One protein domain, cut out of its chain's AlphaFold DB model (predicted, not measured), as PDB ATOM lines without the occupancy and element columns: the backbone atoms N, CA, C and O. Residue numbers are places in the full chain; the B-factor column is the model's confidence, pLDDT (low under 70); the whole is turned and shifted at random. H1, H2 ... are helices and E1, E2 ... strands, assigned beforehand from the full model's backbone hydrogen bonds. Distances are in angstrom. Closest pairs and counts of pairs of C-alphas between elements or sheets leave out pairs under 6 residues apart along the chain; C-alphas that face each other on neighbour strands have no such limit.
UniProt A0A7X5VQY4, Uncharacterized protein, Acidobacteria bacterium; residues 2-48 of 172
ATOM      1  N   VAL A   2     113.582 186.638 107.779       83.00
ATOM      2  CA  VAL A   2     114.679 186.156 106.927       83.00
ATOM      3  C   VAL A   2     115.353 184.927 107.543       83.00
ATOM      4  O   VAL A   2     115.363 183.898 106.890       83.00
ATOM      5  N   ASP A   3     115.732 184.971 108.825       85.56
ATOM      6  CA  ASP A   3     116.389 183.832 109.502       85.56
ATOM      7  C   ASP A   3     115.569 182.539 109.415       85.56
ATOM      8  O   ASP A   3     116.065 181.512 108.992       85.56
ATOM      9  N   ARG A   4     114.254 182.618 109.660       92.56
ATOM     10  CA  ARG A   4     113.350 181.461 109.533       92.56
ATOM     11  C   ARG A   4     113.269 180.890 108.114       92.56
ATOM     12  O   ARG A   4     112.926 179.725 107.955       92.56
ATOM     13  N   LEU A   5     113.459 181.716 107.084       91.62
ATOM     14  CA  LEU A   5     113.497 181.242 105.699       91.62
ATOM     15  C   LEU A   5     114.838 180.577 105.394       91.62
ATOM     16  O   LEU A   5     114.838 179.574 104.686       91.62
ATOM     17  N   SER A   6     115.933 181.102 105.946       88.38
ATOM     18  CA  SER A   6     117.250 180.466 105.889       88.38
ATOM     19  C   SER A   6     117.236 179.113 106.601       88.38
ATOM     20  O   SER A   6     117.585 178.122 105.977       88.38
ATOM     21  N   ASP A   7     116.683 179.029 107.817       90.88
ATOM     22  CA  ASP A   7     116.545 177.764 108.554       90.88
ATOM     23  C   ASP A   7     115.778 176.717 107.728       90.88
ATOM     24  O   ASP A   7     116.193 175.570 107.598       90.88
ATOM     25  N   HIS A   8     114.663 177.117 107.103       94.19
ATOM     26  CA  HIS A   8     113.905 176.222 106.227       94.19
ATOM     27  C   HIS A   8     114.681 175.814 104.973       94.19
ATOM     28  O   HIS A   8     114.505 174.696 104.489       94.19
ATOM     29  N   PHE A   9     115.492 176.710 104.417       92.56
ATOM     30  CA  PHE A   9     116.352 176.386 103.289       92.56
ATOM     31  C   PHE A   9     117.409 175.352 103.695       92.56
ATOM     32  O   PHE A   9     117.538 174.336 103.010       92.56
ATOM     33  N   ASP A  10     118.080 175.554 104.828       89.75
ATOM     34  CA  ASP A  10     119.100 174.646 105.356       89.75
ATOM     35  C   ASP A  10     118.505 173.275 105.709       89.75
ATOM     36  O   ASP A  10     119.064 172.242 105.332       89.75
ATOM     37  N   ASP A  11     117.314 173.243 106.316       93.38
ATOM     38  CA  ASP A  11     116.563 172.009 106.581       93.38
ATOM     39  C   ASP A  11     116.254 171.238 105.283       93.38
ATOM     40  O   ASP A  11     116.396 170.011 105.220       93.38
ATOM     41  N   ILE A  12     115.844 171.944 104.221       94.25
ATOM     42  CA  ILE A  12     115.585 171.336 102.907       94.25
ATOM     43  C   ILE A  12     116.887 170.786 102.308       94.25
ATOM     44  O   ILE A  12     116.889 169.649 101.830       94.25
ATOM     45  N   GLN A  13     117.989 171.544 102.362       91.25
ATOM     46  CA  GLN A  13     119.301 171.104 101.869       91.25
ATOM     47  C   GLN A  13     119.797 169.859 102.618       91.25
ATOM     48  O   GLN A  13     120.201 168.878 101.989       91.25
ATOM     49  N   ALA A  14     119.680 169.834 103.948       89.94
ATOM     50  CA  ALA A  14     120.004 168.665 104.764       89.94
ATOM     51  C   ALA A  14     119.137 167.445 104.392       89.94
ATOM     52  O   ALA A  14     119.608 166.300 104.382       89.94
ATOM     53  N   GLY A  15     117.877 167.684 104.011       90.81
ATOM     54  CA  GLY A  15     116.947 166.668 103.523       90.81
ATOM     55  C   GLY A  15     117.381 165.982 102.219       90.81
ATOM     56  O   GLY A  15     117.188 164.763 102.103       90.81
ATOM     57  N   LEU A  16     118.011 166.716 101.286       89.12
ATOM     58  CA  LEU A  16     118.487 166.202  99.985       89.12
ATOM     59  C   LEU A  16     119.527 165.083 100.132       89.12
ATOM     60  O   LEU A  16     119.605 164.192  99.289       89.12
ATOM     61  N   GLY A  17     120.254 165.069 101.252       85.56
ATOM     62  CA  GLY A  17     120.939 163.874 101.730       85.56
ATOM     63  C   GLY A  17     122.420 163.750 101.392       85.56
ATOM     64  O   GLY A  17     122.991 162.723 101.736       85.56
ATOM     65  N   VAL A  18     123.061 164.777 100.825       88.62
ATOM     66  CA  VAL A  18     124.513 164.779 100.523       88.62
ATOM     67  C   VAL A  18     125.374 164.503 101.767       88.62
ATOM     68  O   VAL A  18     126.444 163.907 101.668       88.62
ATOM     69  N   HIS A  19     124.882 164.877 102.952       88.62
ATOM     70  CA  HIS A  19     125.556 164.659 104.238       88.62
ATOM     71  C   HIS A  19     125.072 163.416 105.006       88.62
ATOM     72  O   HIS A  19     125.540 163.168 106.116       88.62
ATOM     73  N   LYS A  20     124.134 162.629 104.455       92.31
ATOM     74  CA  LYS A  20     123.681 161.375 105.082       92.31
ATOM     75  C   LYS A  20     124.754 160.302 104.954       92.31
ATOM     76  O   LYS A  20     125.563 160.313 104.026       92.31
ATOM     77  N   THR A  21     124.742 159.322 105.854       94.56
ATOM     78  CA  THR A  21     125.605 158.151 105.675       94.56
ATOM     79  C   THR A  21     125.150 157.331 104.458       94.56
ATOM     80  O   THR A  21     123.954 157.306 104.147       94.56
ATOM     81  N   PRO A  22     126.049 156.584 103.783       94.94
ATOM     82  CA  PRO A  22     125.649 155.714 102.675       94.94
ATOM     83  C   PRO A  22     124.567 154.692 103.052       94.94
ATOM     84  O   PRO A  22     123.752 154.323 102.213       94.94
ATOM     85  N   ALA A  23     124.536 154.249 104.314       94.12
ATOM     86  CA  ALA A  23     123.521 153.324 104.814       94.12
ATOM     87  C   ALA A  23     122.132 153.977 104.919       94.12
ATOM     88  O   ALA A  23     121.143 153.352 104.545       94.12
ATOM     89  N   GLU A  24     122.053 155.224 105.391       91.94
ATOM     90  CA  GLU A  24     120.797 155.985 105.476       91.94
ATOM     91  C   GLU A  24     120.306 156.445 104.100       91.94
ATOM     92  O   GLU A  24     119.105 156.471 103.848       91.94
ATOM     93  N   TYR A  25     121.228 156.812 103.209       94.50
ATOM     94  CA  TYR A  25     120.909 157.219 101.841       94.50
ATOM     95  C   TYR A  25     120.531 156.014 100.961       94.50
ATOM     96  O   TYR A  25     119.640 156.085 100.115       94.50
ATOM     97  N   GLY A  26     121.195 154.877 101.189       94.31
ATOM     98  CA  GLY A  26     121.063 153.643 100.418       94.31
ATOM     99  C   GLY A  26     121.943 153.573  99.167       94.31
ATOM    100  O   GLY A  26     121.798 152.637  98.384       94.31
ATOM    101  N   ALA A  27     122.846 154.542  98.981       95.06
ATOM    102  CA  ALA A  27     123.843 154.583  97.913       95.06
ATOM    103  C   ALA A  27     124.970 155.585  98.240       95.06
ATOM    104  O   ALA A  27     125.091 156.022  99.385       95.06
ATOM    105  N   PHE A  28     125.793 155.963  97.255       95.56
ATOM    106  CA  PHE A  28     126.756 157.057  97.411       95.56
ATOM    107  C   PHE A  28     126.014 158.408  97.473       95.56
ATOM    108  O   PHE A  28     125.376 158.771  96.489       95.56
ATOM    109  N   PRO A  29     126.098 159.175  98.580       93.62
ATOM    110  CA  PRO A  29     125.296 160.396  98.777       93.62
ATOM    111  C   PRO A  29     125.588 161.553  97.816       93.62
ATOM    112  O   PRO A  29     124.809 162.495  97.720       93.62
ATOM    113  N   VAL A  30     126.734 161.500  97.134       92.69
ATOM    114  CA  VAL A  30     127.160 162.508  96.153       92.69
ATOM    115  C   VAL A  30     126.616 162.238  94.750       92.69
ATOM    116  O   VAL A  30     126.683 163.119  93.895       92.69
ATOM    117  N   ASP A  31     126.079 161.039  94.511       94.12
ATOM    118  CA  ASP A  31     125.449 160.692  93.244       94.12
ATOM    119  C   ASP A  31     123.966 161.095  93.280       94.12
ATOM    120  O   ASP A  31     123.287 160.862  94.280       94.12
ATOM    121  N   PRO A  32     123.421 161.687  92.204       93.62
ATOM    122  CA  PRO A  32     122.015 162.062  92.151       93.62
ATOM    123  C   PRO A  32     121.113 160.860  91.834       93.62
ATOM    124  O   PRO A  32     121.451 160.000  91.016       93.62
ATOM    125  N   TYR A  33     119.915 160.844  92.422       95.44
ATOM    126  CA  TYR A  33     118.900 159.799  92.243       95.44
ATOM    127  C   TYR A  33     117.509 160.417  92.064       95.44
ATOM    128  O   TYR A  33     117.267 161.549  92.465       95.44
ATOM    129  N   SER A  34     116.577 159.696  91.435       93.12
ATOM    130  CA  SER A  34     115.280 160.283  91.057       93.12
ATOM    131  C   SER A  34     114.236 160.260  92.175       93.12
ATOM    132  O   SER A  34     113.403 161.160  92.241       93.12
ATOM    133  N   HIS A  35     114.225 159.228  93.025       92.38
ATOM    134  CA  HIS A  35     113.268 159.123  94.133       92.38
ATOM    135  C   HIS A  35     113.759 158.180  95.242       92.38
ATOM    136  O   HIS A  35     114.621 157.337  95.009       92.38
ATOM    137  N   THR A  36     113.158 158.295  96.431       93.75
ATOM    138  CA  THR A  36     113.374 157.395  97.578       93.75
ATOM    139  C   THR A  36     112.018 156.848  98.037       93.75
ATOM    140  O   THR A  36     111.226 157.616  98.587       93.75
ATOM    141  N   PRO A  37     111.676 155.578  97.760       92.62
ATOM    142  CA  PRO A  37     110.438 154.973  98.251       92.62
ATOM    143  C   PRO A  37     110.547 154.632  99.746       92.62
ATOM    144  O   PRO A  37     111.636 154.464 100.273       92.62
ATOM    145  N   GLU A  38     109.418 154.456 100.434       92.38
ATOM    146  CA  GLU A  38     109.392 154.183 101.886       92.38
ATOM    147  C   GLU A  38     110.166 152.914 102.300       92.38
ATOM    148  O   GLU A  38     110.726 152.845 103.390       92.38
ATOM    149  N   PHE A  39     110.208 151.902 101.431       91.56
ATOM    150  CA  PHE A  39     110.750 150.573 101.732       91.56
ATOM    151  C   PHE A  39     112.166 150.327 101.184       91.56
ATOM    152  O   PHE A  39     112.662 149.201 101.277       91.56
ATOM    153  N   ALA A  40     112.814 151.325 100.576       91.19
ATOM    154  CA  ALA A  40     114.172 151.191 100.053       91.19
ATOM    155  C   ALA A  40     114.940 152.518 100.112       91.19
ATOM    156  O   ALA A  40     114.363 153.582 100.297       91.19
ATOM    157  N   GLY A  41     116.255 152.451  99.915       93.62
ATOM    158  CA  GLY A  41     117.063 153.643  99.676       93.62
ATOM    159  C   GLY A  41     116.783 154.285  98.316       93.62
ATOM    160  O   GLY A  41     115.904 153.845  97.568       93.62
ATOM    161  N   VAL A  42     117.568 155.301  97.975       94.75
ATOM    162  CA  VAL A  42     117.455 156.034  96.707       94.75
ATOM    163  C   VAL A  42     117.458 155.129  95.464       94.75
ATOM    164  O   VAL A  42     118.145 154.109  95.407       94.75
ATOM    165  N   GLN A  43     116.679 155.505  94.447       95.25
ATOM    166  CA  GLN A  43     116.455 154.739  93.217       95.25
ATOM    167  C   GLN A  43     116.681 155.588  91.958       95.25
ATOM    168  O   GLN A  43     116.502 156.804  91.966       95.25
ATOM    169  N   GLN A  44     116.996 154.914  90.844       93.75
ATOM    170  CA  GLN A  44     117.220 155.504  89.510       93.75
ATOM    171  C   GLN A  44     118.366 156.538  89.485       93.75
ATOM    172  O   GLN A  44     118.103 157.746  89.540       93.75
ATOM    173  N   PRO A  45     119.626 156.071  89.400       94.00
ATOM    174  CA  PRO A  45     120.803 156.933  89.446       94.00
ATOM    175  C   PRO A  45     120.950 157.820  88.204       94.00
ATOM    176  O   PRO A  45     120.614 157.427  87.083       94.00
ATOM    177  N   GLY A  46     121.572 158.980  88.399       92.25
ATOM    178  CA  GLY A  46     122.172 159.785  87.343       92.25
ATOM    179  C   GLY A  46     121.266 160.889  86.808       92.25
ATOM    180  O   GLY A  46     121.194 161.975  87.372       92.25
ATOM    181  N   LEU A  47     120.638 160.652  85.654       92.50
ATOM    182  CA  LEU A  47     120.070 161.702  84.794       92.50
ATOM    183  C   LEU A  47     118.689 162.207  85.261       92.50
ATOM    184  O   LEU A  47     117.717 162.180  84.508       92.50
ATOM    185  N   THR A  48     118.607 162.675  86.507       93.69
ATOM    186  CA  THR A  48     117.430 163.345  87.082       93.69
ATOM    187  C   THR A  48     117.480 164.858  86.847       93.69
ATOM    188  O   THR A  48     118.549 165.461  86.810       93.69
TER     189      THR A  48
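Overview. This is residues 2 to 48 of the 172 residues of an uncharacterized protein of Acidobacteria bacterium (UniProt A0A7X5VQY4). One long helix, H1, sticks out as an arm with its residues 2 to 15 from a small head made of loops, the short helix H2 and a two-strand hairpin, E1 and E2. The arm makes the length of the elongated outline, which spans 35 by 22 by 19 A. The printed part has 47 residues, with the named elements in the order H1, H2, E1, E2; the sheet has the order E1 - E2, antiparallel, and the class is mixed, helices and strands. The whole is loose, with a radius of gyration of the C-alphas of 12.2 A.

Along the chain. Find C-alpha 2 at (114.679, 186.156, 106.927); from there H1, residues 2 to 16, runs 21.5 A to C-alpha 16 at (118.487, 166.202, 99.985). Next come H2, residues 22 to 25, 5.0 A long, and E1, residues 33 to 35, 6.0 A long. E2, residues 43 to 45, runs 6.2 A and ends at C-alpha 45 at (120.803, 156.933, 89.446).

Arrangement. H1 is apart from H2, E1 and E2. In H1 every O i to N i+4 pair is within hydrogen-bond range; H2 is too short for such a pair, and its one O i to N i+3 pair is not within range. H2 is apart from E2. Look at E1 and E2, a hairpin of antiparallel neighbours with 154 degrees between their directions: C-alphas 33 and 45 face each other at 4.4 A, and N 43 and O 35 are within hydrogen-bond range at 2.8 A, as are N 34 and O 43 at 2.9 A.

Size, cuts and confidence. The two C-alphas farthest apart are those of Val 2 and Phe 39, at 36.2 A. Without residues 2 to 15, which stand free, the body spans 22 by 21 by 13 A. The link from H1 to H2 is tight, and those from H2 to E1 and from E1 to E2 are short. The printed part has no cut, its mean pLDDT is 92.2, and no printed residue is under 70.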